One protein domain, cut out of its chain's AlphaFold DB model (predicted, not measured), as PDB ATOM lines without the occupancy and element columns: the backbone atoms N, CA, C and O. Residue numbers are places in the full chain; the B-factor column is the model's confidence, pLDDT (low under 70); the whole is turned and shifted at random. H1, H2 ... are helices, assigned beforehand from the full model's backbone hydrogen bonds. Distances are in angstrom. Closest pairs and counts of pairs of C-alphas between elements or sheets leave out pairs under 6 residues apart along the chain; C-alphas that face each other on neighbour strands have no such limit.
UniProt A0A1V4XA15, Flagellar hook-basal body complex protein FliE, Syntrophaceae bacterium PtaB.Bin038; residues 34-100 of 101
ATOM      1  N   ASP A  34     148.811 194.562  92.227       75.88
ATOM      2  CA  ASP A  34     150.278 194.575  92.194       75.88
ATOM      3  C   ASP A  34     150.852 195.539  93.239       75.88
ATOM      4  O   ASP A  34     151.797 195.188  93.948       75.88
ATOM      5  N   MET A  35     150.225 196.710  93.407       73.19
ATOM      6  CA  MET A  35     150.577 197.664  94.465       73.19
ATOM      7  C   MET A  35     150.321 197.092  95.863       73.19
ATOM      8  O   MET A  35     151.173 197.204  96.744       73.19
ATOM      9  N   LEU A  36     149.180 196.428  96.071       71.81
ATOM     10  CA  LEU A  36     148.869 195.778  97.345       71.81
ATOM     11  C   LEU A  36     149.867 194.656  97.658       71.81
ATOM     12  O   LEU A  36     150.343 194.540  98.787       71.81
ATOM     13  N   LYS A  37     150.225 193.851  96.655       78.31
ATOM     14  CA  LYS A  37     151.218 192.781  96.794       78.31
ATOM     15  C   LYS A  37     152.606 193.331  97.125       78.31
ATOM     16  O   LYS A  37     153.287 192.765  97.981       78.31
ATOM     17  N   GLN A  38     153.008 194.437  96.499       81.19
ATOM     18  CA  GLN A  38     154.241 195.144  96.850       81.19
ATOM     19  C   GLN A  38     154.201 195.653  98.289       81.19
ATOM     20  O   GLN A  38     155.101 195.322  99.053       81.19
ATOM     21  N   ALA A  39     153.130 196.339  98.695       74.88
ATOM     22  CA  ALA A  39     152.983 196.845 100.056       74.88
ATOM     23  C   ALA A  39     153.076 195.724 101.107       74.88
ATOM     24  O   ALA A  39     153.795 195.857 102.093       74.88
ATOM     25  N   VAL A  40     152.419 194.579 100.880       78.44
ATOM     26  CA  VAL A  40     152.509 193.409 101.774       78.44
ATOM     27  C   VAL A  40     153.931 192.839 101.824       78.44
ATOM     28  O   VAL A  40     154.428 192.504 102.901       78.44
ATOM     29  N   SER A  41     154.617 192.754 100.681       84.06
ATOM     30  CA  SER A  41     156.017 192.315 100.636       84.06
ATOM     31  C   SER A  41     156.955 193.280 101.365       84.06
ATOM     32  O   SER A  41     157.951 192.850 101.950       84.06
ATOM     33  N   GLU A  42     156.656 194.574 101.330       80.31
ATOM     34  CA  GLU A  42     157.430 195.622 101.990       80.31
ATOM     35  C   GLU A  42     157.272 195.554 103.512       80.31
ATOM     36  O   GLU A  42     158.264 195.629 104.236       80.31
ATOM     37  N   ILE A  43     156.057 195.276 104.001       77.38
ATOM     38  CA  ILE A  43     155.784 195.017 105.426       77.38
ATOM     39  C   ILE A  43     156.596 193.832 105.929       77.38
ATOM     40  O   ILE A  43     157.225 193.915 106.982       77.38
ATOM     41  N   ASN A  44     156.598 192.728 105.181       82.62
ATOM     42  CA  ASN A  44     157.328 191.529 105.578       82.62
ATOM     43  C   ASN A  44     158.839 191.805 105.698       82.62
ATOM     44  O   ASN A  44     159.487 191.368 106.651       82.62
ATOM     45  N   ARG A  45     159.390 192.615 104.783       87.12
ATOM     46  CA  ARG A  45     160.780 193.083 104.864       87.12
ATOM     47  C   ARG A  45     161.027 193.992 106.065       87.12
ATOM     48  O   ARG A  45     162.034 193.803 106.747       87.12
ATOM     49  N   LEU A  46     160.134 194.943 106.339       76.69
ATOM     50  CA  LEU A  46     160.242 195.828 107.502       76.69
ATOM     51  C   LEU A  46     160.218 195.036 108.814       76.69
ATOM     52  O   LEU A  46     161.063 195.278 109.670       76.69
ATOM     53  N   GLN A  47     159.313 194.062 108.941       73.12
ATOM     54  CA  GLN A  47     159.221 193.180 110.106       73.12
ATOM     55  C   GLN A  47     160.530 192.409 110.319       73.12
ATOM     56  O   GLN A  47     161.118 192.478 111.392       73.12
ATOM     57  N   SER A  48     161.056 191.772 109.269       85.31
ATOM     58  CA  SER A  48     162.324 191.037 109.356       85.31
ATOM     59  C   SER A  48     163.520 191.943 109.692       85.31
ATOM     60  O   SER A  48     164.444 191.535 110.398       85.31
ATOM     61  N   SER A  49     163.520 193.187 109.204       77.06
ATOM     62  CA  SER A  49     164.555 194.167 109.543       77.06
ATOM     63  C   SER A  49     164.442 194.649 110.991       77.06
ATOM     64  O   SER A  49     165.469 194.861 111.636       77.06
ATOM     65  N   ALA A  50     163.222 194.805 111.505       69.75
ATOM     66  CA  ALA A  50     162.967 195.164 112.894       69.75
ATOM     67  C   ALA A  50     163.420 194.050 113.848       69.75
ATOM     68  O   ALA A  50     164.141 194.335 114.799       69.75
ATOM     69  N   ASP A  51     163.115 192.784 113.544       76.19
ATOM     70  CA  ASP A  51     163.560 191.633 114.345       76.19
ATOM     71  C   ASP A  51     165.092 191.570 114.457       76.19
ATOM     72  O   ASP A  51     165.654 191.349 115.534       76.19
ATOM     73  N   LYS A  52     165.794 191.840 113.348       78.19
ATOM     74  CA  LYS A  52     167.264 191.921 113.326       78.19
ATOM     75  C   LYS A  52     167.793 193.090 114.149       78.19
ATOM     76  O   LYS A  52     168.772 192.926 114.873       78.19
ATOM     77  N   ALA A  53     167.158 194.255 114.059       67.62
ATOM     78  CA  ALA A  53     167.542 195.420 114.846       67.62
ATOM     79  C   ALA A  53     167.352 195.170 116.352       67.62
ATOM     80  O   ALA A  53     168.257 195.456 117.131       67.62
ATOM     81  N   ILE A  54     166.230 194.564 116.754       70.62
ATOM     82  CA  ILE A  54     165.948 194.185 118.149       70.62
ATOM     83  C   ILE A  54     167.000 193.198 118.664       70.62
ATOM     84  O   ILE A  54     167.538 193.382 119.756       70.62
ATOM     85  N   THR A  55     167.344 192.195 117.853       70.75
ATOM     86  CA  THR A  55     168.382 191.209 118.188       70.75
ATOM     87  C   THR A  55     169.743 191.883 118.390       70.75
ATOM     88  O   THR A  55     170.428 191.617 119.376       70.75
ATOM     89  N   ASN A  56     170.127 192.811 117.512       63.53
ATOM     90  CA  ASN A  56     171.398 193.534 117.625       63.53
ATOM     91  C   ASN A  56     171.459 194.442 118.866       63.53
ATOM     92  O   ASN A  56     172.505 194.530 119.509       63.53
ATOM     93  N   VAL A  57     170.335 195.060 119.241       62.91
ATOM     94  CA  VAL A  57     170.223 195.870 120.466       62.91
ATOM     95  C   VAL A  57     170.336 194.993 121.719       62.91
ATOM     96  O   VAL A  57     171.058 195.350 122.648       62.91
ATOM     97  N   GLN A  58     169.693 193.819 121.741       61.38
ATOM     98  CA  GLN A  58     169.800 192.860 122.854       61.38
ATOM     99  C   GLN A  58     171.223 192.312 123.039       61.38
ATOM    100  O   GLN A  58     171.623 192.019 124.163       61.38
ATOM    101  N   LEU A  59     172.000 192.208 121.958       67.81
ATOM    102  CA  LEU A  59     173.394 191.749 121.977       67.81
ATOM    103  C   LEU A  59     174.396 192.826 122.436       67.81
ATOM    104  O   LEU A  59     175.598 192.567 122.463       67.81
ATOM    105  N   GLY A  60     173.932 194.032 122.789       58.16
ATOM    106  CA  GLY A  60     174.789 195.119 123.272       58.16
ATOM    107  C   GLY A  60     175.719 195.704 122.204       58.16
ATOM    108  O   GLY A  60     176.640 196.454 122.532       58.16
ATOM    109  N   GLN A  61     175.495 195.382 120.926       57.19
ATOM    110  CA  GLN A  61     176.276 195.920 119.819       57.19
ATOM    111  C   GLN A  61     175.691 197.264 119.372       57.19
ATOM    112  O   GLN A  61     174.786 197.338 118.548       57.19
ATOM    113  N   SER A  62     176.266 198.332 119.931       55.91
ATOM    114  CA  SER A  62     176.319 199.670 119.327       55.91
ATOM    115  C   SER A  62     174.971 200.387 119.143       55.91
ATOM    116  O   SER A  62     174.489 200.561 118.028       55.91
ATOM    117  N   GLY A  63     174.404 200.909 120.233       56.25
ATOM    118  CA  GLY A  63     173.339 201.912 120.164       56.25
ATOM    119  C   GLY A  63     173.048 202.524 121.528       56.25
ATOM    120  O   GLY A  63     172.891 201.801 122.510       56.25
ATOM    121  N   SER A  64     172.993 203.854 121.609       68.88
ATOM    122  CA  SER A  64     172.479 204.538 122.797       68.88
ATOM    123  C   SER A  64     171.043 204.066 123.042       68.88
ATOM    124  O   SER A  64     170.239 204.045 122.112       68.88
ATOM    125  N   ILE A  65     170.687 203.709 124.281       70.12
ATOM    126  CA  ILE A  65     169.307 203.337 124.668       70.12
ATOM    127  C   ILE A  65     168.293 204.388 124.180       70.12
ATOM    128  O   ILE A  65     167.163 204.060 123.825       70.12
ATOM    129  N   HIS A  66     168.719 205.651 124.114       72.69
ATOM    130  CA  HIS A  66     167.920 206.756 123.606       72.69
ATOM    131  C   HIS A  66     167.579 206.605 122.115       72.69
ATOM    132  O   HIS A  66     166.428 206.786 121.731       72.69
ATOM    133  N   ASP A  67     168.541 206.191 121.289       73.19
ATOM    134  CA  ASP A  67     168.323 205.953 119.858       73.19
ATOM    135  C   ASP A  67     167.407 204.746 119.632       73.19
ATOM    136  O   ASP A  67     166.549 204.775 118.748       73.19
ATOM    137  N   ALA A  68     167.530 203.706 120.466       73.44
ATOM    138  CA  ALA A  68     166.633 202.551 120.436       73.44
ATOM    139  C   ALA A  68     165.187 202.938 120.796       73.44
ATOM    140  O   ALA A  68     164.249 202.507 120.125       73.44
ATOM    141  N   MET A  69     165.000 203.797 121.802       77.00
ATOM    142  CA  MET A  69     163.685 204.333 122.173       77.00
ATOM    143  C   MET A  69     163.087 205.202 121.058       77.00
ATOM    144  O   MET A  69     161.917 205.043 120.722       77.00
ATOM    145  N   ILE A  70     163.886 206.072 120.429       82.38
ATOM    146  CA  ILE A  70     163.436 206.891 119.290       82.38
ATOM    147  C   ILE A  70     163.040 206.006 118.102       82.38
ATOM    148  O   ILE A  70     162.023 206.251 117.450       82.38
ATOM    149  N   ALA A  71     163.828 204.969 117.811       77.19
ATOM    150  CA  ALA A  71     163.522 204.022 116.747       77.19
ATOM    151  C   ALA A  71     162.211 203.266 117.016       77.19
ATOM    152  O   ALA A  71     161.413 203.099 116.093       77.19
ATOM    153  N   LEU A  72     161.968 202.864 118.268       79.50
ATOM    154  CA  LEU A  72     160.727 202.210 118.684       79.50
ATOM    155  C   LEU A  72     159.510 203.129 118.508       79.50
ATOM    156  O   LEU A  72     158.523 202.719 117.902       79.50
ATOM    157  N   GLU A  73     159.603 204.383 118.951       85.62
ATOM    158  CA  GLU A  73     158.512 205.359 118.825       85.62
ATOM    159  C   GLU A  73     158.187 205.654 117.352       85.62
ATOM    160  O   GLU A  73     157.027 205.714 116.933       85.62
ATOM    161  N   LYS A  74     159.230 205.769 116.519       75.62
ATOM    162  CA  LYS A  74     159.084 205.948 115.072       75.62
ATOM    163  C   LYS A  74     158.427 204.733 114.417       75.62
ATOM    164  O   LYS A  74     157.618 204.906 113.500       75.62
ATOM    165  N   ALA A  75     158.768 203.524 114.861       80.94
ATOM    166  CA  ALA A  75     158.164 202.292 114.371       80.94
ATOM    167  C   ALA A  75     156.675 202.215 114.739       80.94
ATOM    168  O   ALA A  75     155.857 201.951 113.857       80.94
ATOM    169  N   ASP A  76     156.309 202.525 115.988       84.06
ATOM    170  CA  ASP A  76     154.911 202.539 116.441       84.06
ATOM    171  C   ASP A  76     154.068 203.554 115.653       84.06
ATOM    172  O   ASP A  76     153.019 203.209 115.100       84.06
ATOM    173  N   LEU A  77     154.562 204.789 115.495       90.69
ATOM    174  CA  LEU A  77     153.876 205.819 114.709       90.69
ATOM    175  C   LEU A  77     153.684 205.396 113.244       90.69
ATOM    176  O   LEU A  77     152.597 205.550 112.681       90.69
ATOM    177  N   SER A  78     154.726 204.829 112.632       81.12
ATOM    178  CA  SER A  78     154.676 204.349 111.246       81.12
ATOM    179  C   SER A  78     153.679 203.199 111.087       81.12
ATOM    180  O   SER A  78     152.928 203.156 110.112       81.12
ATOM    181  N   PHE A  79     153.614 202.297 112.067       85.62
ATOM    182  CA  PHE A  79     152.663 201.192 112.079       85.62
ATOM    183  C   PHE A  79     151.214 201.687 112.182       85.62
ATOM    184  O   PHE A  79     150.347 201.254 111.417       85.62
ATOM    185  N   ARG A  80     150.943 202.657 113.065       86.56
ATOM    186  CA  ARG A  80     149.615 203.285 113.179       86.56
ATOM    187  C   ARG A  80     149.185 203.955 111.878       86.56
ATOM    188  O   ARG A  80     148.055 203.748 111.436       86.56
ATOM    189  N   ALA A  81     150.081 204.710 111.242       87.50
ATOM    190  CA  ALA A  81     149.811 205.337 109.949       87.50
ATOM    191  C   ALA A  81     149.502 204.286 108.871       87.50
ATOM    192  O   ALA A  81     148.533 204.413 108.121       87.50
ATOM    193  N   MET A  82     150.262 203.192 108.845       82.06
ATOM    194  CA  MET A  82     150.032 202.096 107.912       82.06
ATOM    195  C   MET A  82     148.674 201.414 108.111       82.06
ATOM    196  O   MET A  82     148.013 201.090 107.126       82.06
ATOM    197  N   MET A  83     148.217 201.218 109.352       86.69
ATOM    198  CA  MET A  83     146.879 200.669 109.603       86.69
ATOM    199  C   MET A  83     145.773 201.566 109.036       86.69
ATOM    200  O   MET A  83     144.805 201.059 108.469       86.69
ATOM    201  N   GLN A  84     145.924 202.890 109.128       85.75
ATOM    202  CA  GLN A  84     144.969 203.823 108.525       85.75
ATOM    203  C   GLN A  84     144.969 203.728 106.997       85.75
ATOM    204  O   GLN A  84     143.901 203.653 106.386       85.75
ATOM    205  N   VAL A  85     146.152 203.652 106.386       82.50
ATOM    206  CA  VAL A  85     146.292 203.458 104.938       82.50
ATOM    207  C   VAL A  85     145.670 202.127 104.505       82.50
ATOM    208  O   VAL A  85     144.878 202.105 103.567       82.50
ATOM    209  N   ARG A  86     145.928 201.029 105.230       78.81
ATOM    210  CA  ARG A  86     145.307 199.716 104.985       78.81
ATOM    211  C   ARG A  86     143.783 199.809 105.001       78.81
ATOM    212  O   ARG A  86     143.137 199.272 104.106       78.81
ATOM    213  N   ASN A  87     143.213 200.486 105.994       84.88
ATOM    214  CA  ASN A  87     141.764 200.634 106.102       84.88
ATOM    215  C   ASN A  87     141.192 201.435 104.922       84.88
ATOM    216  O   ASN A  87     140.214 200.998 104.322       84.88
ATOM    217  N   LYS A  88     141.843 202.530 104.503       82.44
ATOM    218  CA  LYS A  88     141.412 203.307 103.324       82.44
ATOM    219  C   LYS A  88     141.541 202.562 102.004       82.44
ATOM    220  O   LYS A  88     140.690 202.712 101.136       82.44
ATOM    221  N   ILE A  89     142.552 201.715 101.869       76.31
ATOM    222  CA  ILE A  89     142.723 200.836 100.708       76.31
ATOM    223  C   ILE A  89     141.593 199.794 100.641       76.31
ATOM    224  O   ILE A  89     141.062 199.543  99.560       76.31
ATOM    225  N   LEU A  90     141.182 199.219 101.779       79.69
ATOM    226  CA  LEU A  90     140.044 198.292 101.833       79.69
ATOM    227  C   LEU A  90     138.716 198.980 101.501       79.69
ATOM    228  O   LEU A  90     137.921 198.420 100.749       79.69
ATOM    229  N   GLU A  91     138.489 200.186 102.023       81.62
ATOM    230  CA  GLU A  91     137.315 200.999 101.680       81.62
ATOM    231  C   GLU A  91     137.276 201.315 100.177       81.62
ATOM    232  O   GLU A  91     136.257 201.097  99.530       81.62
ATOM    233  N   ALA A  92     138.400 201.751  99.596       78.38
ATOM    234  CA  ALA A  92     138.493 202.052  98.168       78.38
ATOM    235  C   ALA A  92     138.214 200.820  97.290       78.38
ATOM    236  O   ALA A  92     137.522 200.924  96.281       78.38
ATOM    237  N   TYR A  93     138.704 199.640  97.687       77.12
ATOM    238  CA  TYR A  93     138.398 198.391  96.989       77.12
ATOM    239  C   TYR A  93     136.902 198.042  97.044       77.12
ATOM    240  O   TYR A  93     136.316 197.665  96.029       77.12
ATOM    241  N   GLN A  94     136.272 198.189  98.216       77.56
ATOM    242  CA  GLN A  94     134.831 197.961  98.370       77.56
ATOM    243  C   GLN A  94     134.001 198.935  97.525       77.56
ATOM    244  O   GLN A  94     133.012 198.523  96.923       77.56
ATOM    245  N   GLU A  95     134.417 200.199  97.444       75.31
ATOM    246  CA  GLU A  95     133.733 201.224  96.653       75.31
ATOM    247  C   GLU A  95     133.785 200.917  95.150       75.31
ATOM    248  O   GLU A  95     132.752 200.933  94.482       75.31
ATOM    249  N   VAL A  96     134.953 200.531  94.617       74.06
ATOM    250  CA  VAL A  96     135.076 200.134  93.201       74.06
ATOM    251  C   VAL A  96     134.178 198.935  92.875       74.06
ATOM    252  O   VAL A  96     133.542 198.925  91.823       74.06
ATOM    253  N   MET A  97     134.068 197.953  93.778       72.38
ATOM    254  CA  MET A  97     133.160 196.813  93.582       72.38
ATOM    255  C   MET A  97     131.681 197.227  93.605       72.38
ATOM    256  O   MET A  97     130.891 196.678  92.842       72.38
ATOM    257  N   ARG A  98     131.296 198.213  94.430       70.38
ATOM    258  CA  ARG A  98     129.928 198.767  94.449       70.38
ATOM    259  C   ARG A  98     129.579 199.570  93.199       70.38
ATOM    260  O   ARG A  98     128.402 199.660  92.878       70.38
ATOM    261  N   MET A  99     130.563 200.145  92.509       68.25
ATOM    262  CA  MET A  99     130.333 200.879  91.259       68.25
ATOM    263  C   MET A  99     130.115 199.970  90.039       68.25
ATOM    264  O   MET A  99     129.627 200.446  89.019       68.25
ATOM    265  N   GLN A 100     130.523 198.699  90.106       56.38
ATOM    266  CA  GLN A 100     130.491 197.767  88.969       56.38
ATOM    267  C   GLN A 100     129.272 196.828  88.944       56.38
ATOM    268  O   GLN A 100     129.150 196.054  87.995       56.38
TER     269      GLN A 100
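This is residues 34 to 100 of the 101 residues of the protein "Flagellar hook-basal body complex protein FliE" of Syntrophaceae bacterium PtaB.Bin038 (UniProt A0A1V4XA15). The long helix H2 and the shorter H1 run loosely side by side in opposite ways, joined at one end by a loop that stands free; at the other end residues 90 to 100 stick out past H1. The 67 printed residues hold two named helices, H1 then H2, and no named strand: all helix. The rod spans 56 by 19 by 11 A and is only just extended, close to loose, with a radius of gyration of the C-alphas of 16.6 A.

Start at H2, residues 65 to 99, and look across to H1, residues 34 to 58: they are close but not clearly touching, their closest C-alphas, of Val 57 and Ala 68, 7.6 A apart. They run opposite ways at a shallow tilt of 17 degrees. In H1 and H2 every O i to N i+4 pair is within hydrogen-bond range.

Find C-alpha 65 at (169.307, 203.337, 124.668); from there H2 runs 51.4 A to C-alpha 99. H1 begins at C-alpha 34, (150.278, 194.575, 92.194), and runs 36.4 A.

The C-alphas farthest apart, of Gly 60 and Gln 100, are 56.1 A apart. The printed part has no cut, and the six-residue link is short. Look for pLDDT under 70 at residues 50, 53, 56 to 64 and 99 to 100.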